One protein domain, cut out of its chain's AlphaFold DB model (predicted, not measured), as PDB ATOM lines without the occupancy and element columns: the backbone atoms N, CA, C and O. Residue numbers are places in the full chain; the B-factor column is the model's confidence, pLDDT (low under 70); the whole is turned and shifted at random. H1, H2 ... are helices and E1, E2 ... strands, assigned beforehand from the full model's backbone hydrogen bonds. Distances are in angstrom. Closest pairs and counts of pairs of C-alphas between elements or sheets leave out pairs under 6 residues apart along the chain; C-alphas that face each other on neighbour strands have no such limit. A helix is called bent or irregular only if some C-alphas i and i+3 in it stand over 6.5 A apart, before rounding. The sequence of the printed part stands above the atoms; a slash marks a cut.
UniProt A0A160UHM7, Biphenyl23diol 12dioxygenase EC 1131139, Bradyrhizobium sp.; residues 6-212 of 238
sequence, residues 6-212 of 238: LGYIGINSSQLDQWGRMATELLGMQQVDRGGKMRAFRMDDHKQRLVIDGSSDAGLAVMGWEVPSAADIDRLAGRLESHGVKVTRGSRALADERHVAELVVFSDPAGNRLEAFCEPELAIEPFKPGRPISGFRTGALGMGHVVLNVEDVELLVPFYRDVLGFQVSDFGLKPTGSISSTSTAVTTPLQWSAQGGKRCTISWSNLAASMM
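What this domain is: This is residues 6 to 212 of the 238 residues of the protein "Biphenyl23diol 12dioxygenase EC 1131139" of Bradyrhizobium sp. (UniProt A0A160UHM7). A strongly twisted seven-strand sheet, with H1 over E3, H2 over E7 and E6, and H3 in the sheet's curl, is joined to a smaller four-strand sheet with H4 over one face. The two sheets come together at the first residues of E1 and E8, H5 grazes the small sheet by E8, and the long link of residues 121 to 144 runs between E7 and E8. The printed part has 207 residues, with five named helices and eleven named strands in the order E1 H1 E2 E3 E4 E5 H2 H3 E6 E7 E8 H4 E9 E10 E11 H5. The sheets, E2 E3 E4 E1 E5 E7 E6 and E8 E11 E10 E9, are both mixed, and the class is mixed, helices and strands. The whole is compact and rounded, with a radius of gyration of the C-alphas of 16.8 A and spans of 45 by 43 by 32 A.

How they stand to each other: In the large sheet, E1, residues 6 to 12, is parallel to E4, residues 50 to 53 (N 11 and O 51, 2.8 A), and antiparallel to E5, residues 59 to 66 (N 10 and O 62, 2.9 A). H1, residues 16 to 27, is on this sheet at a height of 9.2 A, over E3, residues 38 to 42, and along it at 0 degrees on the local plane; their closest C-alphas, Leu 16 and Arg 39, are 7.0 A apart. E1, H1 and E2, residues 30 to 32, form a split strand-helix-strand unit, two strands running the same way with E3 and E4 between them, and its crossover is right-handed. E2, E3 and E4 form a meander, each strand the antiparallel neighbour of the one before, with N 32 and O 40 at 2.8 A and N 41 and O 50 at 2.8 A. E5 is parallel to E7, residues 113 to 120, with N 65 and O 115 at 2.8 A. E7 and E6, residues 100 to 107, form a hairpin, with N 104 and O 116 at 2.8 A. H2, residues 70 to 82, lies over E7 and E6 at a height of 9.7 A; C-alphas 70 and 118 are its closest to E7, 6.2 A. The sheet curls round H3, residues 92 to 98, which lies on the opposite face from H1; C-alphas 95 and 102, of H3 and E6, are closest at 5.5 A. In the small sheet, E8, residues 145 to 150, is parallel to E11, residues 190 to 196, with N 148 and O 193 at 2.8 A. E9, residues 170 to 172, E10, residues 183 to 188, and E11 form a second meander, with N 172 and O 183 at 2.7 A and N 186 and O 192 at 2.7 A. H4, residues 153 to 163, is on this sheet in two layers, a helix on one face of a sheet; its height over the sheet is 9.7 A, and it lies over E11, with the closest C-alphas of the two, those of Val 153 and Ala 194, 6.4 A apart. E8, H4 and E9 form another split unit with a right-handed crossover. H5, residues 204 to 211, only grazes this sheet. The C-alphas of Leu 6 and His 145, the closest of E1 and E8, are 6.6 A apart. Every O i to N i+4 pair is within hydrogen-bond range in H2, H3 and H5; 7 of 8 are in H1 and 5 of 7 in H4.

Where its parts are: E1 begins at C-alpha 6 (123.130, 98.034, 182.202) and spans 18.2 A. E5 spans 21.6 A, H2 18.5 A, E6 19.2 A and E11 20.1 A; E7 spans 18.8 A and bends by 52 degrees at residue 117. H4 is only just irregular, with C-alphas 155 and 158 6.6 A apart. H5 ends at C-alpha 211 (121.828, 108.081, 172.830).

The domain as a whole: The C-alphas of Arg 92 and Ser 178 are the two farthest apart, 48.3 A. The printed part has no cut, and the link E7 to E8 is long, with 24 residues. The mean pLDDT of the printed part is 80.7; residues 138 to 141 and 172 to 212 are under 70.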
ATOM      1  N   LEU A   6     124.058  97.272 181.371       93.31
ATOM      2  CA  LEU A   6     123.130  98.034 182.202       93.31
ATOM      3  C   LEU A   6     121.719  97.777 181.669       93.31
ATOM      4  O   LEU A   6     121.344  98.273 180.602       93.31
ATOM      5  N   GLY A   7     120.959  96.980 182.409       93.94
ATOM      6  CA  GLY A   7     119.660  96.473 182.005       93.94
ATOM      7  C   GLY A   7     118.538  97.484 182.176       93.94
ATOM      8  O   GLY A   7     117.809  97.754 181.223       93.94
ATOM      9  N   TYR A   8     118.404  98.044 183.377       95.62
ATOM     10  CA  TYR A   8     117.389  99.048 183.691       95.62
ATOM     11  C   TYR A   8     117.830 100.004 184.804       95.62
ATOM     12  O   TYR A   8     118.719  99.705 185.601       95.62
ATOM     13  N   ILE A   9     117.159 101.150 184.886       96.12
ATOM     14  CA  ILE A   9     117.292 102.137 185.961       96.12
ATOM     15  C   ILE A   9     115.914 102.422 186.561       96.12
ATOM     16  O   ILE A   9     114.942 102.644 185.838       96.12
ATOM     17  N   GLY A  10     115.848 102.468 187.889       95.31
ATOM     18  CA  GLY A  10     114.698 102.973 188.630       95.31
ATOM     19  C   GLY A  10     114.996 104.327 189.265       95.31
ATOM     20  O   GLY A  10     116.071 104.523 189.833       95.31
ATOM     21  N   ILE A  11     114.034 105.242 189.215       95.19
ATOM     22  CA  ILE A  11     114.112 106.582 189.802       95.19
ATOM     23  C   ILE A  11     112.882 106.822 190.664       95.19
ATOM     24  O   ILE A  11     111.760 106.642 190.207       95.19
ATOM     25  N   ASN A  12     113.080 107.315 191.876       94.81
ATOM     26  CA  ASN A  12     111.988 107.838 192.678       94.81
ATOM     27  C   ASN A  12     111.733 109.290 192.270       94.81
ATOM     28  O   ASN A  12     112.673 110.085 192.163       94.81
ATOM     29  N   SER A  13     110.480 109.651 191.998       94.06
ATOM     30  CA  SER A  13     110.073 111.032 191.751       94.06
ATOM     31  C   SER A  13     108.558 111.190 191.704       94.06
ATOM     32  O   SER A  13     107.878 110.545 190.909       94.06
ATOM     33  N   SER A  14     108.028 112.163 192.441       92.56
ATOM     34  CA  SER A  14     106.618 112.561 192.343       92.56
ATOM     35  C   SER A  14     106.270 113.302 191.040       92.56
ATOM     36  O   SER A  14     105.094 113.457 190.714       92.56
ATOM     37  N   GLN A  15     107.264 113.745 190.259       91.88
ATOM     38  CA  GLN A  15     107.083 114.544 189.038       91.88
ATOM     39  C   GLN A  15     106.777 113.675 187.796       91.88
ATOM     40  O   GLN A  15     107.402 113.847 186.748       91.88
ATOM     41  N   LEU A  16     105.829 112.735 187.901       92.62
ATOM     42  CA  LEU A  16     105.569 111.694 186.889       92.62
ATOM     43  C   LEU A  16     105.312 112.247 185.482       92.62
ATOM     44  O   LEU A  16     105.856 111.722 184.514       92.62
ATOM     45  N   ASP A  17     104.539 113.326 185.356       92.44
ATOM     46  CA  ASP A  17     104.226 113.911 184.046       92.44
ATOM     47  C   ASP A  17     105.454 114.545 183.387       92.44
ATOM     48  O   ASP A  17     105.609 114.504 182.168       92.44
ATOM     49  N   GLN A  18     106.354 115.122 184.188       92.25
ATOM     50  CA  GLN A  18     107.590 115.702 183.664       92.25
ATOM     51  C   GLN A  18     108.557 114.607 183.212       92.25
ATOM     52  O   GLN A  18     109.201 114.755 182.175       92.25
ATOM     53  N   TRP A  19     108.618 113.495 183.949       93.50
ATOM     54  CA  TRP A  19     109.342 112.299 183.519       93.50
ATOM     55  C   TRP A  19     108.765 111.699 182.245       93.50
ATOM     56  O   TRP A  19     109.536 111.359 181.354       93.50
ATOM     57  N   GLY A  20     107.435 111.635 182.139       93.50
ATOM     58  CA  GLY A  20     106.728 111.220 180.930       93.50
ATOM     59  C   GLY A  20     107.196 112.010 179.718       93.50
ATOM     60  O   GLY A  20     107.795 111.436 178.815       93.50
ATOM     61  N   ARG A  21     107.033 113.338 179.754       92.88
ATOM     62  CA  ARG A  21     107.452 114.214 178.648       92.88
ATOM     63  C   ARG A  21     108.938 114.092 178.332       92.88
ATOM     64  O   ARG A  21     109.311 113.994 177.171       92.88
ATOM     65  N   MET A  22     109.802 114.065 179.344       92.50
ATOM     66  CA  MET A  22     111.243 113.945 179.116       92.50
ATOM     67  C   MET A  22     111.603 112.612 178.440       92.50
ATOM     68  O   MET A  22     112.313 112.599 177.432       92.50
ATOM     69  N   ALA A  23     111.074 111.492 178.930       93.12
ATOM     70  CA  ALA A  23     111.358 110.182 178.362       93.12
ATOM     71  C   ALA A  23     110.807 110.042 176.933       93.12
ATOM     72  O   ALA A  23     111.511 109.547 176.052       93.12
ATOM     73  N   THR A  24     109.584 110.506 176.667       93.12
ATOM     74  CA  THR A  24     108.936 110.301 175.363       93.12
ATOM     75  C   THR A  24     109.268 111.388 174.346       93.12
ATOM     76  O   THR A  24     109.671 111.076 173.228       93.12
ATOM     77  N   GLU A  25     109.132 112.664 174.708       92.12
ATOM     78  CA  GLU A  25     109.240 113.791 173.773       92.12
ATOM     79  C   GLU A  25     110.691 114.213 173.535       92.12
ATOM     80  O   GLU A  25     111.021 114.661 172.441       92.12
ATOM     81  N   LEU A  26     111.571 114.065 174.531       88.00
ATOM     82  CA  LEU A  26     112.982 114.435 174.391       88.00
ATOM     83  C   LEU A  26     113.840 113.227 174.007       88.00
ATOM     84  O   LEU A  26     114.520 113.247 172.976       88.00
ATOM     85  N   LEU A  27     113.797 112.159 174.807       89.06
ATOM     86  CA  LEU A  27     114.633 110.976 174.568       89.06
ATOM     87  C   LEU A  27     114.071 110.072 173.465       89.06
ATOM     88  O   LEU A  27     114.844 109.431 172.760       89.06
ATOM     89  N   GLY A  28     112.750 110.047 173.266       92.00
ATOM     90  CA  GLY A  28     112.103 109.168 172.289       92.00
ATOM     91  C   GLY A  28     111.849 107.754 172.784       92.00
ATOM     92  O   GLY A  28     111.560 106.877 171.973       92.00
ATOM     93  N   MET A  29     111.920 107.526 174.095       94.81
ATOM     94  CA  MET A  29     111.506 106.264 174.697       94.81
ATOM     95  C   MET A  29     110.003 106.048 174.490       94.81
ATOM     96  O   MET A  29     109.226 106.994 174.350       94.81
ATOM     97  N   GLN A  30     109.588 104.790 174.489       94.81
ATOM     98  CA  GLN A  30     108.184 104.423 174.449       94.81
ATOM     99  C   GLN A  30     107.686 104.223 175.873       94.81
ATOM    100  O   GLN A  30     108.251 103.416 176.610       94.81
ATOM    101  N   GLN A  31     106.613 104.916 176.248       94.69
ATOM    102  CA  GLN A  31     105.926 104.640 177.503       94.69
ATOM    103  C   GLN A  31     105.240 103.271 177.445       94.69
ATOM    104  O   GLN A  31     104.610 102.916 176.448       94.69
ATOM    105  N   VAL A  32     105.380 102.512 178.527       92.19
ATOM    106  CA  VAL A  32     104.752 101.210 178.744       92.19
ATOM    107  C   VAL A  32     103.706 101.373 179.838       92.19
ATOM    108  O   VAL A  32     103.929 102.090 180.820       92.19
ATOM    109  N   ASP A  33     102.553 100.733 179.659       80.06
ATOM    110  CA  ASP A  33     101.445 100.861 180.595       80.06
ATOM    111  C   ASP A  33     101.825 100.322 181.978       80.06
ATOM    112  O   ASP A  33     102.228  99.172 182.157       80.06
ATOM    113  N   ARG A  34     101.681 101.191 182.979       79.38
ATOM    114  CA  ARG A  34     101.833 100.903 184.407       79.38
ATOM    115  C   ARG A  34     100.719 101.633 185.148       79.38
ATOM    116  O   ARG A  34     100.440 102.799 184.871       79.38
ATOM    117  N   GLY A  35     100.082 100.947 186.091       78.50
ATOM    118  CA  GLY A  35      99.043 101.537 186.931       78.50
ATOM    119  C   GLY A  35      99.598 102.461 188.023       78.50
ATOM    120  O   GLY A  35     100.774 102.416 188.384       78.50
ATOM    121  N   GLY A  36      98.715 103.281 188.595       86.56
ATOM    122  CA  GLY A  36      98.998 104.063 189.800       86.56
ATOM    123  C   GLY A  36     100.095 105.122 189.629       86.56
ATOM    124  O   GLY A  36     100.100 105.896 188.666       86.56
ATOM    125  N   LYS A  37     101.008 105.179 190.607       90.62
ATOM    126  CA  LYS A  37     102.106 106.162 190.687       90.62
ATOM    127  C   LYS A  37     103.395 105.709 189.992       90.62
ATOM    128  O   LYS A  37     104.438 106.312 190.211       90.62
ATOM    129  N   MET A  38     103.326 104.672 189.164       92.75
ATOM    130  CA  MET A  38     104.476 104.162 188.423       92.75
ATOM    131  C   MET A  38     104.417 104.611 186.966       92.75
ATOM    132  O   MET A  38     103.340 104.685 186.368       92.75
ATOM    133  N   ARG A  39     105.574 104.874 186.366       94.50
ATOM    134  CA  ARG A  39     105.733 104.984 184.908       94.50
ATOM    135  C   ARG A  39     106.874 104.079 184.479       94.50
ATOM    136  O   ARG A  39     107.898 104.051 185.148       94.50
ATOM    137  N   ALA A  40     106.704 103.352 183.383       95.69
ATOM    138  CA  ALA A  40     107.778 102.573 182.787       95.69
ATOM    139  C   ALA A  40     107.971 102.994 181.336       95.69
ATOM    140  O   ALA A  40     107.022 103.385 180.655       95.69
ATOM    141  N   PHE A  41     109.209 102.908 180.872       95.62
ATOM    142  CA  PHE A  41     109.582 103.233 179.510       95.62
ATOM    143  C   PHE A  41     110.551 102.184 178.985       95.62
ATOM    144  O   PHE A  41     111.447 101.733 179.706       95.62
ATOM    145  N   ARG A  42     110.403 101.833 177.712       94.50
ATOM    146  CA  ARG A  42     111.364 101.016 176.966       94.50
ATOM    147  C   ARG A  42     112.033 101.846 175.877       94.50
ATOM    148  O   ARG A  42     111.476 102.845 175.422       94.50
ATOM    149  N   MET A  43     113.229 101.435 175.478       91.94
ATOM    150  CA  MET A  43     114.006 102.074 174.404       91.94
ATOM    151  C   MET A  43     114.287 101.124 173.231       91.94
ATOM    152  O   MET A  43     114.783 101.549 172.195       91.94
ATOM    153  N   ASP A  44     114.014  99.840 173.422       90.56
ATOM    154  CA  ASP A  44     114.339  98.735 172.532       90.56
ATOM    155  C   ASP A  44     113.325  97.600 172.755       90.56
ATOM    156  O   ASP A  44     112.232  97.829 173.286       90.56
ATOM    157  N   ASP A  45     113.678  96.383 172.346       92.38
ATOM    158  CA  ASP A  45     112.795  95.218 172.411       92.38
ATOM    159  C   ASP A  45     112.562  94.701 173.837       92.38
ATOM    160  O   ASP A  45     111.740  93.812 174.030       92.38
ATOM    161  N   HIS A  46     113.228  95.245 174.860       93.56
ATOM    162  CA  HIS A  46     112.965  94.849 176.244       93.56
ATOM    163  C   HIS A  46     111.643  95.445 176.733       93.56
ATOM    164  O   HIS A  46     111.260  96.559 176.360       93.56
ATOM    165  N   LYS A  47     110.940  94.735 177.624       94.81
ATOM    166  CA  LYS A  47     109.668  95.231 178.180       94.81
ATOM    167  C   LYS A  47     109.810  96.534 178.964       94.81
ATOM    168  O   LYS A  47     108.862  97.311 179.012       94.81
ATOM    169  N   GLN A  48     110.975  96.794 179.557       94.25
ATOM    170  CA  GLN A  48     111.264  98.052 180.241       94.25
ATOM    171  C   GLN A  48     112.767  98.306 180.376       94.25
ATOM    172  O   GLN A  48     113.566  97.376 180.422       94.25
ATOM    173  N   ARG A  49     113.129  99.587 180.476       94.50
ATOM    174  CA  ARG A  49     114.498 100.071 180.716       94.50
ATOM    175  C   ARG A  49     114.539 101.175 181.773       94.50
ATOM    176  O   ARG A  49     115.453 101.216 182.581       94.50
ATOM    177  N   LEU A  50     113.542 102.058 181.810       95.81
ATOM    178  CA  LEU A  50     113.434 103.118 182.816       95.81
ATOM    179  C   LEU A  50     112.129 102.969 183.592       95.81
ATOM    180  O   LEU A  50     111.065 102.899 182.983       95.81
ATOM    181  N   VAL A  51     112.211 102.978 184.919       95.94
ATOM    182  CA  VAL A  51     111.055 102.925 185.819       95.94
ATOM    183  C   VAL A  51     111.070 104.144 186.733       95.94
ATOM    184  O   VAL A  51     112.091 104.461 187.334       95.94
ATOM    185  N   ILE A  52     109.939 104.831 186.841       95.75
ATOM    186  CA  ILE A  52     109.744 105.971 187.734       95.75
ATOM    187  C   ILE A  52     108.721 105.592 188.793       95.75
ATOM    188  O   ILE A  52     107.598 105.224 188.446       95.75
ATOM    189  N   ASP A  53     109.105 105.724 190.058       94.00
ATOM    190  CA  ASP A  53     108.259 105.489 191.220       94.00
ATOM    191  C   ASP A  53     107.899 106.803 191.922       94.00
ATOM    192  O   ASP A  53     108.743 107.494 192.492       94.00
ATOM    193  N   GLY A  54     106.616 107.163 191.892       92.88
ATOM    194  CA  GLY A  54     106.083 108.354 192.553       92.88
ATOM    195  C   GLY A  54     105.720 108.174 194.028       92.88
ATOM    196  O   GLY A  54     105.028 109.039 194.574       92.88
ATOM    197  N   SER A  55     106.092 107.060 194.662       87.94
ATOM    198  CA  SER A  55     105.758 106.753 196.059       87.94
ATOM    199  C   SER A  55     106.785 107.248 197.082       87.94
ATOM    200  O   SER A  55     106.450 107.316 198.263       87.94
ATOM    201  N   SER A  56     107.992 107.626 196.650       80.88
ATOM    202  CA  SER A  56     109.120 107.948 197.531       80.88
ATOM    203  C   SER A  56     109.822 109.259 197.148       80.88
ATOM    204  O   SER A  56     109.516 109.883 196.126       80.88
ATOM    205  N   ASP A  57     110.767 109.674 197.993       81.44
ATOM    206  CA  ASP A  57     111.581 110.874 197.819       81.44
ATOM    207  C   ASP A  57     112.451 110.797 196.568       81.44
ATOM    208  O   ASP A  57     112.942 109.734 196.188       81.44
ATOM    209  N   ALA A  58     112.667 111.948 195.930       85.56
ATOM    210  CA  ALA A  58     113.334 112.001 194.640       85.56
ATOM    211  C   ALA A  58     114.784 111.486 194.696       85.56
ATOM    212  O   ALA A  58     115.582 111.962 195.503       85.56
ATOM    213  N   GLY A  59     115.158 110.581 193.789       87.38
ATOM    214  CA  GLY A  59     116.519 110.045 193.738       87.38
ATOM    215  C   GLY A  59     116.662 108.761 192.930       87.38
ATOM    216  O   GLY A  59     115.693 108.250 192.372       87.38
ATOM    217  N   LEU A  60     117.888 108.238 192.864       90.75
ATOM    218  CA  LEU A  60     118.147 106.908 192.312       90.75
ATOM    219  C   LEU A  60     117.433 105.860 193.174       90.75
ATOM    220  O   LEU A  60     117.676 105.791 194.376       90.75
ATOM    221  N   ALA A  61     116.575 105.044 192.564       93.56
ATOM    222  CA  ALA A  61     115.887 103.959 193.259       93.56
ATOM    223  C   ALA A  61     116.625 102.627 193.102       93.56
ATOM    224  O   ALA A  61     116.718 101.865 194.062       93.56
ATOM    225  N   VAL A  62     117.122 102.328 191.894       95.94
ATOM    226  CA  VAL A  62     117.841 101.080 191.610       95.94
ATOM    227  C   VAL A  62     118.644 101.143 190.310       95.94
ATOM    228  O   VAL A  62     118.234 101.800 189.351       95.94
ATOM    229  N   MET A  63     119.764 100.418 190.269       96.62
ATOM    230  CA  MET A  63     120.502 100.083 189.047       96.62
ATOM    231  C   MET A  63     120.461  98.574 188.809       96.62
ATOM    232  O   MET A  63     120.940  97.816 189.650       96.62
ATOM    233  N   GLY A  64     119.888  98.147 187.684       97.44
ATOM    234  CA  GLY A  64     119.778  96.743 187.295       97.44
ATOM    235  C   GLY A  64     120.869  96.334 186.314       97.44
ATOM    236  O   GLY A  64     120.924  96.855 185.201       97.44
ATOM    237  N   TRP A  65     121.692  95.369 186.703       97.12
ATOM    238  CA  TRP A  65     122.801  94.822 185.928       97.12
ATOM    239  C   TRP A  65     122.446  93.444 185.383       97.12
ATOM    240  O   TRP A  65     122.073  92.544 186.132       97.12
ATOM    241  N   GLU A  66     122.565  93.284 184.075       96.19
ATOM    242  CA  GLU A  66     122.300  92.013 183.416       96.19
ATOM    243  C   GLU A  66     123.498  91.074 183.571       96.19
ATOM    244  O   GLU A  66     124.650  91.498 183.425       96.19
ATOM    245  N   VAL A  67     123.217  89.804 183.850       96.38
ATOM    246  CA  VAL A  67     124.164  88.690 183.797       96.38
ATOM    247  C   VAL A  67     123.619  87.591 182.868       96.38
ATOM    248  O   VAL A  67     122.400  87.483 182.707       96.38
ATOM    249  N   PRO A  68     124.474  86.753 182.251       95.56
ATOM    250  CA  PRO A  68     124.042  85.791 181.239       95.56
ATOM    251  C   PRO A  68     123.089  84.708 181.745       95.56
ATOM    252  O   PRO A  68     122.285  84.205 180.964       95.56
ATOM    253  N   SER A  69     123.211  84.293 183.009       96.81
ATOM    254  CA  SER A  69     122.488  83.131 183.529       96.81
ATOM    255  C   SER A  69     122.274  83.171 185.042       96.81
ATOM    256  O   SER A  69     122.970  83.884 185.768       96.81
ATOM    257  N   ALA A  70     121.373  82.318 185.527       96.56
ATOM    258  CA  ALA A  70     121.153  82.080 186.952       96.56
ATOM    259  C   ALA A  70     122.431  81.637 187.691       96.56
ATOM    260  O   ALA A  70     122.737  82.094 188.792       96.56
ATOM    261  N   ALA A  71     123.255  80.806 187.045       97.19
ATOM    262  CA  ALA A  71     124.537  80.386 187.606       97.19
ATOM    263  C   ALA A  71     125.512  81.568 187.769       97.19
ATOM    264  O   ALA A  71     126.317  81.589 188.702       97.19
ATOM    265  N   ASP A  72     125.438  82.572 186.891       97.38
ATOM    266  CA  ASP A  72     126.233  83.795 187.014       97.38
ATOM    267  C   ASP A  72     125.716  84.708 188.135       97.38
ATOM    268  O   ASP A  72     126.526  85.356 188.802       97.38
ATOM    269  N   ILE A  73     124.404  84.700 188.416       97.62
ATOM    270  CA  ILE A  73     123.847  85.334 189.622       97.62
ATOM    271  C   ILE A  73     124.442  84.686 190.871       97.62
ATOM    272  O   ILE A  73     124.911  85.398 191.759       97.62
ATOM    273  N   ASP A  74     124.470  83.355 190.941       97.50
ATOM    274  CA  ASP A  74     125.020  82.620 192.086       97.50
ATOM    275  C   ASP A  74     126.507  82.923 192.297       97.50
ATOM    276  O   ASP A  74     126.945  83.189 193.420       97.50
ATOM    277  N   ARG A  75     127.288  82.942 191.211       97.56
ATOM    278  CA  ARG A  75     128.714  83.296 191.247       97.56
ATOM    279  C   ARG A  75     128.939  84.727 191.721       97.56
ATOM    280  O   ARG A  75     129.812  84.962 192.558       97.56
ATOM    281  N   LEU A  76     128.170  85.679 191.191       97.06
ATOM    282  CA  LEU A  76     128.259  87.080 191.593       97.06
ATOM    283  C   LEU A  76     127.859  87.256 193.062       97.06
ATOM    284  O   LEU A  76     128.566  87.939 193.799       97.06
ATOM    285  N   ALA A  77     126.779  86.606 193.501       97.56
ATOM    286  CA  ALA A  77     126.327  86.629 194.887       97.56
ATOM    287  C   ALA A  77     127.402  86.087 195.838       97.56
ATOM    288  O   ALA A  77     127.758  86.766 196.797       97.56
ATOM    289  N   GLY A  78     128.001  84.933 195.523       97.56
ATOM    290  CA  GLY A  78     129.087  84.368 196.326       97.56
ATOM    291  C   GLY A  78     130.315  85.283 196.405       97.56
ATOM    292  O   GLY A  78     130.911  85.425 197.473       97.56
ATOM    293  N   ARG A  79     130.673  85.963 195.305       97.00
ATOM    294  CA  ARG A  79     131.760  86.960 195.306       97.00
ATOM    295  C   ARG A  79     131.421  88.189 196.149       97.00
ATOM    296  O   ARG A  79     132.295  88.708 196.837       97.00
ATOM    297  N   LEU A  80     130.186  88.673 196.096       97.62
ATOM    298  CA  LEU A  80     129.725  89.793 196.920       97.62
ATOM    299  C   LEU A  80     129.788  89.431 198.412       97.62
ATOM    300  O   LEU A  80     130.373  90.167 199.208       97.62
ATOM    301  N   GLU A  81     129.267  88.262 198.779       97.94
ATOM    302  CA  GLU A  81     129.257  87.770 200.160       97.94
ATOM    303  C   GLU A  81     130.673  87.539 200.706       97.94
ATOM    304  O   GLU A  81     130.951  87.901 201.850       97.94
ATOM    305  N   SER A  82     131.607  87.036 199.886       97.44
ATOM    306  CA  SER A  82     133.012  86.880 200.296       97.44
ATOM    307  C   SER A  82     133.711  88.214 200.593       97.44
ATOM    308  O   SER A  82     134.749  88.222 201.250       97.44
ATOM    309  N   HIS A  83     133.153  89.332 200.120       96.69
ATOM    310  CA  HIS A  83     133.612  90.696 200.398       96.69
ATOM    311  C   HIS A  83     132.744  91.409 201.451       96.69
ATOM    312  O   HIS A  83     132.828  92.626 201.604       96.69
ATOM    313  N   GLY A  84     131.909  90.669 202.188       96.81
ATOM    314  CA  GLY A  84     131.076  91.212 203.265       96.81
ATOM    315  C   GLY A  84     129.844  91.984 202.786       96.81
ATOM    316  O   GLY A  84     129.198  92.659 203.589       96.81
ATOM    317  N   VAL A  85     129.495  91.895 201.502       98.00
ATOM    318  CA  VAL A  85     128.303  92.541 200.947       98.00
ATOM    319  C   VAL A  85     127.109  91.620 201.151       98.00
ATOM    320  O   VAL A  85     127.099  90.480 200.693       98.00
ATOM    321  N   LYS A  86     126.071  92.116 201.827       98.19
ATOM    322  CA  LYS A  86     124.824  91.369 201.996       98.19
ATOM    323  C   LYS A  86     124.085  91.278 200.662       98.19
ATOM    324  O   LYS A  86     123.728  92.303 200.083       98.19
ATOM    325  N   VAL A  87     123.773  90.056 200.244       98.50
ATOM    326  CA  VAL A  87     122.972  89.770 199.051       98.50
ATOM    327  C   VAL A  87     121.647  89.142 199.471       98.50
ATOM    328  O   VAL A  87     121.571  88.375 200.427       98.50
ATOM    329  N   THR A  88     120.558  89.511 198.806       98.50
ATOM    330  CA  THR A  88     119.229  88.933 199.045       98.50
ATOM    331  C   THR A  88     118.625  88.497 197.721       98.50
ATOM    332  O   THR A  88     118.617  89.270 196.767       98.50
ATOM    333  N   ARG A  89     118.091  87.275 197.647       98.25
ATOM    334  CA  ARG A  89     117.331  86.830 196.470       98.25
ATOM    335  C   ARG A  89     116.073  87.677 196.317       98.25
ATOM    336  O   ARG A  89     115.350  87.898 197.289       98.25
ATOM    337  N   GLY A  90     115.822  88.153 195.104       97.88
ATOM    338  CA  GLY A  90     114.592  88.852 194.768       97.88
ATOM    339  C   GLY A  90     113.388  87.926 194.918       97.88
ATOM    340  O   GLY A  90     113.465  86.729 194.647       97.88
ATOM    341  N   SER A  91     112.263  88.478 195.367       98.38
ATOM    342  CA  SER A  91     111.007  87.733 195.371       98.38
ATOM    343  C   SER A  91     110.510  87.530 193.940       98.38
ATOM    344  O   SER A  91     110.836  88.306 193.040       98.38
ATOM    345  N   ARG A  92     109.642  86.534 193.739       97.81
ATOM    346  CA  ARG A  92     108.988  86.335 192.441       97.81
ATOM    347  C   ARG A  92     108.227  87.583 191.982       97.81
ATOM    348  O   ARG A  92     108.358  87.983 190.838       97.81
ATOM    349  N   ALA A  93     107.522  88.239 192.904       97.50
ATOM    350  CA  ALA A  93     106.804  89.478 192.618       97.50
ATOM    351  C   ALA A  93     107.737  90.606 192.148       97.50
ATOM    352  O   ALA A  93     107.383  91.344 191.236       97.50
ATOM    353  N   LEU A  94     108.934  90.721 192.736       97.06
ATOM    354  CA  LEU A  94     109.929  91.696 192.294       97.06
ATOM    355  C   LEU A  94     110.482  91.334 190.910       97.06
ATOM    356  O   LEU A  94     110.623  92.220 190.077       97.06
ATOM    357  N   ALA A  95     110.756  90.057 190.638       98.00
ATOM    358  CA  ALA A  95     111.202  89.603 189.320       98.00
ATOM    359  C   ALA A  95     110.153  89.881 188.230       98.00
ATOM    360  O   ALA A  95     110.479  90.485 187.208       98.00
ATOM    361  N   ASP A  96     108.879  89.580 188.501       96.19
ATOM    362  CA  ASP A  96     107.765  89.894 187.602       96.19
ATOM    363  C   ASP A  96     107.617  91.421 187.411       96.19
ATOM    364  O   ASP A  96     107.422  91.905 186.296       96.19
ATOM    365  N   GLU A  97     107.780  92.217 188.477       94.50
ATOM    366  CA  GLU A  97     107.794  93.684 188.390       94.50
ATOM    367  C   GLU A  97     108.975  94.196 187.551       94.50
ATOM    368  O   GLU A  97     108.867  95.240 186.897       94.50
ATOM    369  N   ARG A  98     110.106  93.488 187.557       96.12
ATOM    370  CA  ARG A  98     111.305  93.795 186.768       96.12
ATOM    371  C   ARG A  98     111.287  93.193 185.362       96.12
ATOM    372  O   ARG A  98     112.093  93.641 184.551       96.12
ATOM    373  N   HIS A  99     110.317  92.344 185.017       96.81
ATOM    374  CA  HIS A  99     110.272  91.626 183.737       96.81
ATOM    375  C   HIS A  99     111.567  90.838 183.485       96.81
ATOM    376  O   HIS A  99     112.182  90.959 182.427       96.81
ATOM    377  N   VAL A 100     112.011  90.087 184.492       98.12
ATOM    378  CA  VAL A 100     113.210  89.233 184.456       98.12
ATOM    379  C   VAL A 100     112.874  87.887 185.089       98.12
ATOM    380  O   VAL A 100     111.981  87.821 185.936       98.12
ATOM    381  N   ALA A 101     113.587  86.819 184.727       97.75
ATOM    382  CA  ALA A 101     113.332  85.505 185.321       97.75
ATOM    383  C   ALA A 101     113.675  85.473 186.818       97.75
ATOM    384  O   ALA A 101     112.894  84.991 187.642       97.75
ATOM    385  N   GLU A 102     114.835  86.022 187.174       97.81
ATOM    386  CA  GLU A 102     115.329  86.066 188.544       97.81
ATOM    387  C   GLU A 102     116.324  87.205 188.752       97.81
ATOM    388  O   GLU A 102     116.910  87.739 187.808       97.81
ATOM    389  N   LEU A 103     116.496  87.592 190.017       98.69
ATOM    390  CA  LEU A 103     117.453  88.614 190.410       98.69
ATOM    391  C   LEU A 103     117.918  88.460 191.858       98.69
ATOM    392  O   LEU A 103     117.252  87.848 192.698       98.69
ATOM    393  N   VAL A 104     119.037  89.103 192.169       98.62
ATOM    394  CA  VAL A 104     119.498  89.390 193.531       98.62
ATOM    395  C   VAL A 104     119.560  90.892 193.763       98.62
ATOM    396  O   VAL A 104     119.798  91.665 192.841       98.62
ATOM    397  N   VAL A 105     119.364  91.295 195.014       98.75
ATOM    398  CA  VAL A 105     119.406  92.680 195.486       98.75
ATOM    399  C   VAL A 105     120.579  92.836 196.445       98.75
ATOM    400  O   VAL A 105     120.761  92.016 197.348       98.75
ATOM    401  N   PHE A 106     121.345  93.905 196.272       98.44
ATOM    402  CA  PHE A 106     122.450  94.285 197.148       98.44
ATOM    403  C   PHE A 106     122.643  95.807 197.118       98.44
ATOM    404  O   PHE A 106     121.941  96.522 196.399       98.44
ATOM    405  N   SER A 107     123.573  96.311 197.923       97.88
ATOM    406  CA  SER A 107     123.907  97.735 197.962       97.88
ATOM    407  C   SER A 107     125.394  97.949 197.764       97.88
ATOM    408  O   SER A 107     126.205  97.123 198.185       97.88
ATOM    409  N   ASP A 108     125.743  99.068 197.135       95.19
ATOM    410  CA  ASP A 108     127.125  99.536 197.119       95.19
ATOM    411  C   ASP A 108     127.494 100.201 198.463       95.19
ATOM    412  O   ASP A 108     126.618 100.452 199.301       95.19
ATOM    413  N   PRO A 109     128.782 100.505 198.700       94.06
ATOM    414  CA  PRO A 109     129.221 101.162 199.931       94.06
ATOM    415  C   PRO A 109     128.590 102.536 200.209       94.06
ATOM    416  O   PRO A 109     128.595 102.977 201.355       94.06
ATOM    417  N   ALA A 110     128.049 103.216 199.193       89.44
ATOM    418  CA  ALA A 110     127.340 104.486 199.347       89.44
ATOM    419  C   ALA A 110     125.832 104.295 199.610       89.44
ATOM    420  O   ALA A 110     125.092 105.274 199.709       89.44
ATOM    421  N   GLY A 111     125.367 103.049 199.727       92.38
ATOM    422  CA  GLY A 111     123.970 102.708 199.979       92.38
ATOM    423  C   GLY A 111     123.084 102.744 198.735       92.38
ATOM    424  O   GLY A 111     121.867 102.588 198.864       92.38
ATOM    425  N   ASN A 112     123.644 102.912 197.532       92.75
ATOM    426  CA  ASN A 112     122.849 102.799 196.314       92.75
ATOM    427  C   ASN A 112     122.372 101.355 196.173       92.75
ATOM    428  O   ASN A 112     123.130 100.411 196.393       92.75
ATOM    429  N   ARG A 113     121.108 101.173 195.794       96.38
ATOM    430  CA  ARG A 113     120.538  99.848 195.552       96.38
ATOM    431  C   ARG A 113     120.924  99.345 194.165       96.38
ATOM    432  O   ARG A 113     120.688 100.023 193.163       96.38
ATOM    433  N   LEU A 114     121.469  98.138 194.118       98.00
ATOM    434  CA  LEU A 114     121.803  97.420 192.899       98.00
ATOM    435  C   LEU A 114     120.987  96.129 192.822       98.00
ATOM    436  O   LEU A 114     120.704  95.478 193.831       98.00
ATOM    437  N   GLU A 115     120.618  95.768 191.603       98.50
ATOM    438  CA  GLU A 115     120.023  94.482 191.260       98.50
ATOM    439  C   GLU A 115     120.925  93.811 190.219       98.50
ATOM    440  O   GLU A 115     121.410  94.482 189.312       98.50
ATOM    441  N   ALA A 116     121.173  92.507 190.345       98.31
ATOM    442  CA  ALA A 116     121.764  91.702 189.276       98.31
ATOM    443  C   ALA A 116     120.754  90.642 188.850       98.31
ATOM    444  O   ALA A 116     120.189  89.974 189.715       98.31
ATOM    445  N   PHE A 117     120.495  90.524 187.553       98.44
ATOM    446  CA  PHE A 117     119.393  89.727 187.016       98.44
ATOM    447  C   PHE A 117     119.799  88.989 185.741       98.44
ATOM    448  O   PHE A 117     120.738  89.404 185.066       98.44
ATOM    449  N   CYS A 118     119.057  87.947 185.372       97.94
ATOM    450  CA  CYS A 118     119.214  87.259 184.093       97.94
ATOM    451  C   CYS A 118     117.874  87.110 183.368       97.94
ATOM    452  O   CYS A 118     116.808  87.295 183.959       97.94
ATOM    453  N   GLU A 119     117.954  86.767 182.080       96.50
ATOM    454  CA  GLU A 119     116.801  86.477 181.218       96.50
ATOM    455  C   GLU A 119     115.739  87.597 181.239       96.50
ATOM    456  O   GLU A 119     114.614  87.389 181.710       96.50
ATOM    457  N   PRO A 120     116.075  88.813 180.764       96.38
ATOM    458  CA  PRO A 120     115.083  89.867 180.623       96.38
ATOM    459  C   PRO A 120     114.003  89.473 179.613       96.38
ATOM    460  O   PRO A 120     114.283  88.939 178.538       96.38
ATOM    461  N   GLU A 121     112.753  89.798 179.924       96.44
ATOM    462  CA  GLU A 121     111.653  89.575 179.001       96.44
ATOM    463  C   GLU A 121     111.674  90.594 177.860       96.44
ATOM    464  O   GLU A 121     111.699  91.820 178.054       96.44
ATOM    465  N   LEU A 122     111.557  90.062 176.648       95.12
ATOM    466  CA  LEU A 122     111.349  90.848 175.447       95.12
ATOM    467  C   LEU A 122     109.857  91.097 175.227       95.12
ATOM    468  O   LEU A 122     108.987  90.290 175.569       95.12
ATOM    469  N   ALA A 123     109.552  92.253 174.666       93.81
ATOM    470  CA  ALA A 123     108.220  92.601 174.236       93.81
ATOM    471  C   ALA A 123     107.917  91.989 172.867       93.81
ATOM    472  O   ALA A 123     108.791  91.862 172.013       93.81
ATOM    473  N   ILE A 124     106.652  91.638 172.658       93.44
ATOM    474  CA  ILE A 124     106.189  91.020 171.412       93.44
ATOM    475  C   ILE A 124     105.936  92.108 170.363       93.44
ATOM    476  O   ILE A 124     106.192  91.924 169.173       93.44
ATOM    477  N   GLU A 125     105.436  93.263 170.800       92.25
ATOM    478  CA  GLU A 125     105.120  94.384 169.931       92.25
ATOM    479  C   GLU A 125     106.382  95.175 169.573       92.25
ATOM    480  O   GLU A 125     107.125  95.582 170.481       92.25
ATOM    481  N   PRO A 126     106.564  95.527 168.285       91.56
ATOM    482  CA  PRO A 126     107.669  96.365 167.850       91.56
ATOM    483  C   PRO A 126     107.770  97.664 168.650       91.56
ATOM    484  O   PRO A 126     106.753  98.282 168.998       91.56
ATOM    485  N   PHE A 127     109.000  98.089 168.922       91.94
ATOM    486  CA  PHE A 127     109.282  99.371 169.551       91.94
ATOM    487  C   PHE A 127     108.717 100.545 168.727       91.94
ATOM    488  O   PHE A 127     108.915 100.629 167.514       91.94
ATOM    489  N   LYS A 128     108.001 101.458 169.393       92.62
ATOM    490  CA  LYS A 128     107.380 102.654 168.803       92.62
ATOM    491  C   LYS A 128     107.867 103.899 169.549       92.62
ATOM    492  O   LYS A 128     107.337 104.189 170.623       92.62
ATOM    493  N   PRO A 129     108.862 104.630 169.023       91.88
ATOM    494  CA  PRO A 129     109.444 105.758 169.737       91.88
ATOM    495  C   PRO A 129     108.447 106.909 169.908       91.88
ATOM    496  O   PRO A 129     107.621 107.168 169.034       91.88
ATOM    497  N   GLY A 130     108.571 107.645 171.017       90.12
ATOM    498  CA  GLY A 130     107.727 108.810 171.322       90.12
ATOM    499  C   GLY A 130     107.970 110.036 170.427       90.12
ATOM    500  O   GLY A 130     107.178 110.975 170.442       90.12
ATOM    501  N   ARG A 131     109.042 110.028 169.625       89.94
ATOM    502  CA  ARG A 131     109.374 111.062 168.630       89.94
ATOM    503  C   ARG A 131     110.096 110.452 167.420       89.94
ATOM    504  O   ARG A 131     110.588 109.330 167.523       89.94
ATOM    505  N   PRO A 132     110.235 111.180 166.296       88.00
ATOM    506  CA  PRO A 132     110.950 110.686 165.121       88.00
ATOM    507  C   PRO A 132     112.444 110.439 165.404       88.00
ATOM    508  O   PRO A 132     113.255 111.367 165.404       88.00
ATOM    509  N   ILE A 133     112.800 109.175 165.643       85.75
ATOM    510  CA  ILE A 133     114.172 108.658 165.733       85.75
ATOM    511  C   ILE A 133     114.245 107.306 165.019       85.75
ATOM    512  O   ILE A 133     113.256 106.581 164.950       85.75
ATOM    513  N   SER A 134     115.425 106.942 164.522       80.69
ATOM    514  CA  SER A 134     115.669 105.636 163.890       80.69
ATOM    515  C   SER A 134     115.907 104.498 164.893       80.69
ATOM    516  O   SER A 134     116.203 103.383 164.482       80.69
ATOM    517  N   GLY A 135     115.837 104.787 166.196       78.69
ATOM    518  CA  GLY A 135     116.190 103.872 167.282       78.69
ATOM    519  C   GLY A 135     117.421 104.328 168.066       78.69
ATOM    520  O   GLY A 135     118.149 105.237 167.656       78.69
ATOM    521  N   PHE A 136     117.638 103.697 169.218       82.06
ATOM    522  CA  PHE A 136     118.762 103.977 170.107       82.06
ATOM    523  C   PHE A 136     120.006 103.189 169.677       82.06
ATOM    524  O   PHE A 136     119.916 102.034 169.269       82.06
ATOM    525  N   ARG A 137     121.190 103.810 169.762       77.25
ATOM    526  CA  ARG A 137     122.460 103.235 169.270       77.25
ATOM    527  C   ARG A 137     123.305 102.592 170.376       77.25
ATOM    528  O   ARG A 137     124.521 102.738 170.378       77.25
ATOM    529  N   THR A 138     122.676 101.909 171.326       65.31
ATOM    530  CA  THR A 138     123.376 101.240 172.437       65.31
ATOM    531  C   THR A 138     123.710  99.774 172.148       65.31
ATOM    532  O   THR A 138     124.620  99.225 172.764       65.31
ATOM    533  N   GLY A 139     123.049  99.146 171.166       67.38
ATOM    534  CA  GLY A 139     123.333  97.768 170.755       67.38
ATOM    535  C   GLY A 139     123.265  96.791 171.934       67.38
ATOM    536  O   GLY A 139     122.326  96.828 172.720       67.38
ATOM    537  N   ALA A 140     124.290  95.950 172.086       67.75
ATOM    538  CA  ALA A 140     124.379  94.964 173.166       67.75
ATOM    539  C   ALA A 140     124.615  95.565 174.571       67.75
ATOM    540  O   ALA A 140     124.649  94.826 175.547       67.75
ATOM    541  N   LEU A 141     124.790  96.885 174.698       67.31
ATOM    542  CA  LEU A 141     125.136  97.549 175.966       67.31
ATOM    543  C   LEU A 141     123.914  97.957 176.795       67.31
ATOM    544  O   LEU A 141     124.049  98.670 177.791       67.31
ATOM    545  N   GLY A 142     122.717  97.542 176.376       79.56
ATOM    546  CA  GLY A 142     121.461  97.875 177.039       79.56
ATOM    547  C   GLY A 142     121.228  99.383 177.057       79.56
ATOM    548  O   GLY A 142     121.105 100.015 176.008       79.56
ATOM    549  N   MET A 143     121.206  99.982 178.248       85.38
ATOM    550  CA  MET A 143     121.063 101.434 178.421       85.38
ATOM    551  C   MET A 143     122.363 102.227 178.202       85.38
ATOM    552  O   MET A 143     122.353 103.458 178.261       85.38
ATOM    553  N   GLY A 144     123.484 101.550 177.952       82.25
ATOM    554  CA  GLY A 144     124.796 102.168 177.795       82.25
ATOM    555  C   GLY A 144     125.489 102.379 179.138       82.25
ATOM    556  O   GLY A 144     126.322 101.561 179.521       82.25
ATOM    557  N   HIS A 145     125.181 103.480 179.837       79.19
ATOM    558  CA  HIS A 145     125.912 103.865 181.049       79.19
ATOM    559  C   HIS A 145     125.101 104.660 182.069       79.19
ATOM    560  O   HIS A 145     124.136 105.344 181.732       79.19
ATOM    561  N   VAL A 146     125.563 104.623 183.320       81.38
ATOM    562  CA  VAL A 146     125.059 105.456 184.415       81.38
ATOM    563  C   VAL A 146     126.197 106.284 185.001       81.38
ATOM    564  O   VAL A 146     127.315 105.798 185.186       81.38
ATOM    565  N   VAL A 147     125.903 107.557 185.275       79.94
ATOM    566  CA  VAL A 147     126.823 108.465 185.962       79.94
ATOM    567  C   VAL A 147     126.287 108.753 187.355       79.94
ATOM    568  O   VAL A 147     125.196 109.308 187.492       79.94
ATOM    569  N   LEU A 148     127.063 108.391 188.370       78.44
ATOM    570  CA  LEU A 148     126.772 108.655 189.770       78.44
ATOM    571  C   LEU A 148     127.573 109.873 190.221       78.44
ATOM    572  O   LEU A 148     128.798 109.852 190.227       78.44
ATOM    573  N   ASN A 149     126.910 110.947 190.629       76.94
ATOM    574  CA  ASN A 149     127.576 111.924 191.487       76.94
ATOM    575  C   ASN A 149     127.641 111.322 192.895       76.94
ATOM    576  O   ASN A 149     126.630 110.803 193.345       76.94
ATOM    577  N   VAL A 150     128.788 111.315 193.561       76.56
ATOM    578  CA  VAL A 150     128.994 110.626 194.846       76.56
ATOM    579  C   VAL A 150     129.892 111.469 195.740       76.56
ATOM    580  O   VAL A 150     130.703 112.258 195.256       76.56
ATOM    581  N   GLU A 151     129.737 111.320 197.053       78.12
ATOM    582  CA  GLU A 151     130.544 112.086 198.010       78.12
ATOM    583  C   GLU A 151     131.987 111.583 198.055       78.12
ATOM    584  O   GLU A 151     132.916 112.389 198.052       78.12
ATOM    585  N   ASP A 152     132.160 110.260 198.037       81.06
ATOM    586  CA  ASP A 152     133.456 109.599 198.108       81.06
ATOM    587  C   ASP A 152     133.605 108.585 196.965       81.06
ATOM    588  O   ASP A 152     133.017 107.499 196.964       81.06
ATOM    589  N   VAL A 153     134.382 108.969 195.953       83.31
ATOM    590  CA  VAL A 153     134.695 108.108 194.807       83.31
ATOM    591  C   VAL A 153     135.720 107.031 195.165       83.31
ATOM    592  O   VAL A 153     135.665 105.938 194.602       83.31
ATOM    593  N   GLU A 154     136.610 107.303 196.122       84.50
ATOM    594  CA  GLU A 154     137.646 106.365 196.573       84.50
ATOM    595  C   GLU A 154     137.021 105.181 197.315       84.50
ATOM    596  O   GLU A 154     137.541 104.069 197.262       84.50
ATOM    597  N   LEU A 155     135.856 105.389 197.938       87.06
ATOM    598  CA  LEU A 155     135.061 104.322 198.539       87.06
ATOM    599  C   LEU A 155     134.404 103.405 197.489       87.06
ATOM    600  O   LEU A 155     134.327 102.190 197.677       87.06
ATOM    601  N   LEU A 156     133.901 103.970 196.388       89.06
ATOM    602  CA  LEU A 156     133.113 103.221 195.403       89.06
ATOM    603  C   LEU A 156     133.956 102.548 194.325       89.06
ATOM    604  O   LEU A 156     133.616 101.447 193.893       89.06
ATOM    605  N   VAL A 157     135.045 103.176 193.879       89.50
ATOM    606  CA  VAL A 157     135.880 102.630 192.797       89.50
ATOM    607  C   VAL A 157     136.369 101.207 193.101       89.50
ATOM    608  O   VAL A 157     136.197 100.358 192.225       89.50
ATOM    609  N   PRO A 158     136.899 100.883 194.299       91.56
ATOM    610  CA  PRO A 158     137.299  99.516 194.627       91.56
ATOM    611  C   PRO A 158     136.129  98.533 194.582       91.56
ATOM    612  O   PRO A 158     136.275  97.430 194.074       91.56
ATOM    613  N   PHE A 159     134.937  98.929 195.034       93.31
ATOM    614  CA  PHE A 159     133.760  98.064 194.964       93.31
ATOM    615  C   PHE A 159     133.375  97.739 193.513       93.31
ATOM    616  O   PHE A 159     133.275  96.570 193.140       93.31
ATOM    617  N   TYR A 160     133.208  98.756 192.665       92.44
ATOM    618  CA  TYR A 160     132.824  98.532 191.269       92.44
ATOM    619  C   TYR A 160     133.920  97.795 190.484       92.44
ATOM    620  O   TYR A 160     133.612  96.907 189.691       92.44
ATOM    621  N   ARG A 161     135.198  98.108 190.727       91.62
ATOM    622  CA  ARG A 161     136.333  97.485 190.034       91.62
ATOM    623  C   ARG A 161     136.630  96.074 190.534       91.62
ATOM    624  O   ARG A 161     136.653  95.138 189.745       91.62
ATOM    625  N   ASP A 162     136.865  95.921 191.831       91.38
ATOM    626  CA  ASP A 162     137.415  94.691 192.408       91.38
ATOM    627  C   ASP A 162     136.320  93.680 192.758       91.38
ATOM    628  O   ASP A 162     136.539  92.474 192.648       91.38
ATOM    629  N   VAL A 163     135.124  94.152 193.135       94.12
ATOM    630  CA  VAL A 163     134.010  93.277 193.540       94.12
ATOM    631  C   VAL A 163     133.048  93.021 192.384       94.12
ATOM    632  O   VAL A 163     132.687  91.871 192.133       94.12
ATOM    633  N   LEU A 164     132.635  94.049 191.638       93.12
ATOM    634  CA  LEU A 164     131.752  93.860 190.474       93.12
ATOM    635  C   LEU A 164     132.509  93.528 189.183       93.12
ATOM    636  O   LEU A 164     131.916  92.975 188.255       93.12
ATOM    637  N   GLY A 165     133.821  93.766 189.151       90.12
ATOM    638  CA  GLY A 165     134.687  93.414 188.027       90.12
ATOM    639  C   GLY A 165     134.757  94.471 186.925       90.12
ATOM    640  O   GLY A 165     135.283  94.173 185.856       90.12
ATOM    641  N   PHE A 166     134.232  95.682 187.140       89.31
ATOM    642  CA  PHE A 166     134.285  96.756 186.144       89.31
ATOM    643  C   PHE A 166     135.720  97.253 185.914       89.31
ATOM    644  O   PHE A 166     136.613  97.065 186.739       89.31
ATOM    645  N   GLN A 167     135.953  97.931 184.789       80.88
ATOM    646  CA  GLN A 167     137.287  98.402 184.407       80.88
ATOM    647  C   GLN A 167     137.353  99.913 184.250       80.88
ATOM    648  O   GLN A 167     136.686 100.487 183.391       80.88
ATOM    649  N   VAL A 168     138.190 100.565 185.057       80.38
ATOM    650  CA  VAL A 168     138.436 102.007 184.931       80.38
ATOM    651  C   VAL A 168     139.154 102.276 183.611       80.38
ATOM    652  O   VAL A 168     140.167 101.639 183.342       80.38
ATOM    653  N   SER A 169     138.669 103.223 182.809       70.38
ATOM    654  CA  SER A 169     139.340 103.610 181.561       70.38
ATOM    655  C   SER A 169     139.997 104.972 181.631       70.38
ATOM    656  O   SER A 169     141.047 105.171 181.041       70.38
ATOM    657  N   ASP A 170     139.364 105.906 182.331       72.50
ATOM    658  CA  ASP A 170     139.629 107.328 182.284       72.50
ATOM    659  C   ASP A 170     139.398 107.928 183.671       72.50
ATOM    660  O   ASP A 170     138.523 107.548 184.449       72.50
ATOM    661  N   PHE A 171     140.186 108.930 184.009       70.44
ATOM    662  CA  PHE A 171     139.987 109.653 185.251       70.44
ATOM    663  C   PHE A 171     140.475 111.084 185.087       70.44
ATOM    664  O   PHE A 171     141.496 111.365 184.464       70.44
ATOM    665  N   GLY A 172     139.706 112.008 185.638       67.69
ATOM    666  CA  GLY A 172     139.963 113.433 185.635       67.69
ATOM    667  C   GLY A 172     140.087 113.909 187.069       67.69
ATOM    668  O   GLY A 172     139.080 114.113 187.738       67.69
ATOM    669  N   LEU A 173     141.326 114.109 187.523       63.94
ATOM    670  CA  LEU A 173     141.640 114.657 188.852       63.94
ATOM    671  C   LEU A 173     141.520 116.180 188.911       63.94
ATOM    672  O   LEU A 173     141.530 116.774 189.987       63.94
ATOM    673  N   LYS A 174     141.466 116.822 187.744       53.94
ATOM    674  CA  LYS A 174     141.353 118.267 187.612       53.94
ATOM    675  C   LYS A 174     140.168 118.606 186.720       53.94
ATOM    676  O   LYS A 174     139.984 117.954 185.691       53.94
ATOM    677  N   PRO A 175     139.416 119.649 187.075       53.66
ATOM    678  CA  PRO A 175     138.346 120.132 186.231       53.66
ATOM    679  C   PRO A 175     138.895 120.675 184.908       53.66
ATOM    680  O   PRO A 175     139.736 121.573 184.889       53.66
ATOM    681  N   THR A 176     138.431 120.133 183.788       41.19
ATOM    682  CA  THR A 176     138.703 120.675 182.453       41.19
ATOM    683  C   THR A 176     137.630 121.715 182.121       41.19
ATOM    684  O   THR A 176     136.543 121.398 181.649       41.19
ATOM    685  N   GLY A 177     137.920 122.985 182.425       43.91
ATOM    686  CA  GLY A 177     136.974 124.107 182.306       43.91
ATOM    687  C   GLY A 177     136.423 124.566 183.663       43.91
ATOM    688  O   GLY A 177     136.785 124.020 184.699       43.91
ATOM    689  N   SER A 178     135.562 125.591 183.680       34.16
ATOM    690  CA  SER A 178     135.056 126.277 184.891       34.16
ATOM    691  C   SER A 178     134.150 125.436 185.810       34.16
ATOM    692  O   SER A 178     133.348 125.986 186.562       34.16
ATOM    693  N   ILE A 179     134.234 124.109 185.748       38.00
ATOM    694  CA  ILE A 179     133.424 123.171 186.523       38.00
ATOM    695  C   ILE A 179     134.350 122.460 187.495       38.00
ATOM    696  O   ILE A 179     134.951 121.471 187.116       38.00
ATOM    697  N   SER A 180     134.472 122.928 188.737       32.34
ATOM    698  CA  SER A 180     135.233 122.239 189.786       32.34
ATOM    699  C   SER A 180     134.584 120.897 190.171       32.34
ATOM    700  O   SER A 180     133.789 120.843 191.107       32.34
ATOM    701  N   SER A 181     134.899 119.818 189.455       35.56
ATOM    702  CA  SER A 181     134.530 118.448 189.835       35.56
ATOM    703  C   SER A 181     135.515 117.425 189.268       35.56
ATOM    704  O   SER A 181     135.885 117.500 188.095       35.56
ATOM    705  N   THR A 182     135.901 116.459 190.097       35.03
ATOM    706  CA  THR A 182     136.675 115.264 189.728       35.03
ATOM    707  C   THR A 182     135.731 114.256 189.075       35.03
ATOM    708  O   THR A 182     134.667 113.986 189.627       35.03
ATOM    709  N   SER A 183     136.087 113.723 187.904       35.03
ATOM    710  CA  SER A 183     135.268 112.771 187.139       35.03
ATOM    711  C   SER A 183     136.085 111.522 186.847       35.03
ATOM    712  O   SER A 183     137.063 111.601 186.115       35.03
ATOM    713  N   THR A 184     135.683 110.367 187.355       35.25
ATOM    714  CA  THR A 184     136.230 109.064 186.953       35.25
ATOM    715  C   THR A 184     135.293 108.480 185.904       35.25
ATOM    716  O   THR A 184     134.096 108.382 186.159       35.25
ATOM    717  N   ALA A 185     135.788 108.146 184.717       33.03
ATOM    718  CA  ALA A 185     135.037 107.461 183.669       33.03
ATOM    719  C   ALA A 185     135.644 106.066 183.459       33.03
ATOM    720  O   ALA A 185     136.840 105.871 183.360       33.03
ATOM    721  N   VAL A 186     134.821 105.039 183.490       31.45
ATOM    722  CA  VAL A 186     135.222 103.631 183.545       31.45
ATOM    723  C   VAL A 186     134.714 103.022 182.247       31.45
ATOM    724  O   VAL A 186     133.510 103.046 182.030       31.45
ATOM    725  N   THR A 187     135.596 102.592 181.340       28.81
ATOM    726  CA  THR A 187     135.253 102.136 179.977       28.81
ATOM    727  C   THR A 187     135.790 100.731 179.743       28.81
ATOM    728  O   THR A 187     136.991 100.514 179.597       28.81
ATOM    729  N   THR A 188     134.865  99.781 179.631       26.02
ATOM    730  CA  THR A 188     134.766  98.794 178.537       26.02
ATOM    731  C   THR A 188     133.490  97.985 178.725       26.02
ATOM    732  O   THR A 188     133.119  97.663 179.846       26.02
ATOM    733  N   PRO A 189     132.832  97.576 177.635       33.44
ATOM    734  CA  PRO A 189     131.864  98.416 176.932       33.44
ATOM    735  C   PRO A 189     130.646  98.845 177.801       33.44
ATOM    736  O   PRO A 189     129.799  99.610 177.362       33.44
ATOM    737  N   LEU A 190     130.594  98.420 179.059       36.25
ATOM    738  CA  LEU A 190     129.790  98.966 180.140       36.25
ATOM    739  C   LEU A 190     130.480 100.208 180.694       36.25
ATOM    740  O   LEU A 190     131.475 100.112 181.410       36.25
ATOM    741  N   GLN A 191     129.995 101.385 180.314       40.03
ATOM    742  CA  GLN A 191     130.581 102.621 180.805       40.03
ATOM    743  C   GLN A 191     129.937 102.950 182.172       40.03
ATOM    744  O   GLN A 191     128.726 102.846 182.352       40.03
ATOM    745  N   TRP A 192     130.738 103.277 183.181       33.94
ATOM    746  CA  TRP A 192     130.283 103.797 184.482       33.94
ATOM    747  C   TRP A 192     131.075 105.069 184.757       33.94
ATOM    748  O   TRP A 192     132.242 105.159 184.390       33.94
ATOM    749  N   SER A 193     130.476 106.099 185.346       40.16
ATOM    750  CA  SER A 193     131.248 107.284 185.727       40.16
ATOM    751  C   SER A 193     130.837 107.785 187.096       40.16
ATOM    752  O   SER A 193     129.650 107.894 187.385       40.16
ATOM    753  N   ALA A 194     131.822 108.096 187.933       41.03
ATOM    754  CA  ALA A 194     131.616 108.720 189.227       41.03
ATOM    755  C   ALA A 194     132.126 110.165 189.196       41.03
ATOM    756  O   ALA A 194     133.264 110.410 188.795       41.03
ATOM    757  N   GLN A 195     131.298 111.121 189.613       47.12
ATOM    758  CA  GLN A 195     131.678 112.529 189.770       47.12
ATOM    759  C   GLN A 195     131.682 112.891 191.255       47.12
ATOM    760  O   GLN A 195     130.768 112.507 191.970       47.12
ATOM    761  N   GLY A 196     132.703 113.601 191.735       36.00
ATOM    762  CA  GLY A 196     132.784 114.024 193.137       36.00
ATOM    763  C   GLY A 196     131.892 115.234 193.435       36.00
ATOM    764  O   GLY A 196     132.045 116.282 192.800       36.00
ATOM    765  N   GLY A 197     131.005 115.127 194.429       40.09
ATOM    766  CA  GLY A 197     130.131 116.217 194.875       40.09
ATOM    767  C   GLY A 197     129.293 115.879 196.117       40.09
ATOM    768  O   GLY A 197     128.994 114.726 196.389       40.09
ATOM    769  N   LYS A 198     128.868 116.900 196.880       29.48
ATOM    770  CA  LYS A 198     128.168 116.780 198.188       29.48
ATOM    771  C   LYS A 198     126.726 116.219 198.135       29.48
ATOM    772  O   LYS A 198     125.922 116.537 199.009       29.48
ATOM    773  N   ARG A 199     126.321 115.532 197.061       30.48
ATOM    774  CA  ARG A 199     124.985 114.918 196.948       30.48
ATOM    775  C   ARG A 199     124.894 113.961 195.767       30.48
ATOM    776  O   ARG A 199     125.223 114.342 194.640       30.48
ATOM    777  N   CYS A 200     124.331 112.776 196.008       31.03
ATOM    778  CA  CYS A 200     124.106 111.802 194.951       31.03
ATOM    779  C   CYS A 200     123.120 112.337 193.906       31.03
ATOM    780  O   CYS A 200     121.985 112.689 194.221       31.03
ATOM    781  N   THR A 201     123.579 112.490 192.664       36.16
ATOM    782  CA  THR A 201     122.814 113.084 191.559       36.16
ATOM    783  C   THR A 201     123.145 112.345 190.271       36.16
ATOM    784  O   THR A 201     124.299 112.324 189.853       36.16
ATOM    785  N   ILE A 202     122.144 111.763 189.616       35.47
ATOM    786  CA  ILE A 202     122.302 111.227 188.259       35.47
ATOM    787  C   ILE A 202     122.249 112.396 187.275       35.47
ATOM    788  O   ILE A 202     121.270 113.149 187.260       35.47
ATOM    789  N   SER A 203     123.281 112.553 186.444       36.44
ATOM    790  CA  SER A 203     123.322 113.589 185.405       36.44
ATOM    791  C   SER A 203     122.761 113.070 184.072       36.44
ATOM    792  O   SER A 203     123.362 112.223 183.412       36.44
ATOM    793  N   TRP A 204     121.600 113.591 183.659       40.94
ATOM    794  CA  TRP A 204     120.837 113.141 182.479       40.94
ATOM    795  C   TRP A 204     121.400 113.595 181.131       40.94
ATOM    796  O   TRP A 204     121.113 112.973 180.107       40.94
ATOM    797  N   SER A 205     122.226 114.645 181.108       33.94
ATOM    798  CA  SER A 205     122.879 115.107 179.877       33.94
ATOM    799  C   SER A 205     123.745 114.015 179.243       33.94
ATOM    800  O   SER A 205     123.874 113.977 178.024       33.94
ATOM    801  N   ASN A 206     124.273 113.090 180.050       34.53
ATOM    802  CA  ASN A 206     125.146 112.018 179.575       34.53
ATOM    803  C   ASN A 206     124.361 110.819 179.020       34.53
ATOM    804  O   ASN A 206     124.764 110.261 178.001       34.53
ATOM    805  N   LEU A 207     123.186 110.508 179.591       37.97
ATOM    806  CA  LEU A 207     122.271 109.510 179.027       37.97
ATOM    807  C   LEU A 207     121.822 109.941 177.619       37.97
ATOM    808  O   LEU A 207     121.944 109.186 176.661       37.97
ATOM    809  N   ALA A 208     121.411 111.206 177.465       32.94
ATOM    810  CA  ALA A 208     121.026 111.769 176.171       32.94
ATOM    811  C   ALA A 208     122.204 111.861 175.175       32.94
ATOM    812  O   ALA A 208     122.022 111.591 173.987       32.94
ATOM    813  N   ALA A 209     123.411 112.214 175.639       32.25
ATOM    814  CA  ALA A 209     124.601 112.319 174.789       32.25
ATOM    815  C   ALA A 209     125.059 110.959 174.232       32.25
ATOM    816  O   ALA A 209     125.414 110.877 173.056       32.25
ATOM    817  N   SER A 210     124.983 109.881 175.022       36.81
ATOM    818  CA  SER A 210     125.262 108.523 174.525       36.81
ATOM    819  C   SER A 210     124.182 107.986 173.584       36.81
ATOM    820  O   SER A 210     124.474 107.144 172.738       36.81
ATOM    821  N   MET A 211     122.951 108.490 173.681       38.88
ATOM    822  CA  MET A 211     121.828 108.081 172.830       38.88
ATOM    823  C   MET A 211     121.791 108.807 171.472       38.88
ATOM    824  O   MET A 211     121.109 108.349 170.556       38.88
ATOM    825  N   MET A 212     122.541 109.907 171.306       33.31
ATOM    826  CA  MET A 212     122.521 110.767 170.113       33.31
ATOM    827  C   MET A 212     123.926 111.061 169.553       33.31
ATOM    828  O   MET A 212     124.332 112.218 169.445       33.31
TER     829      MET A 212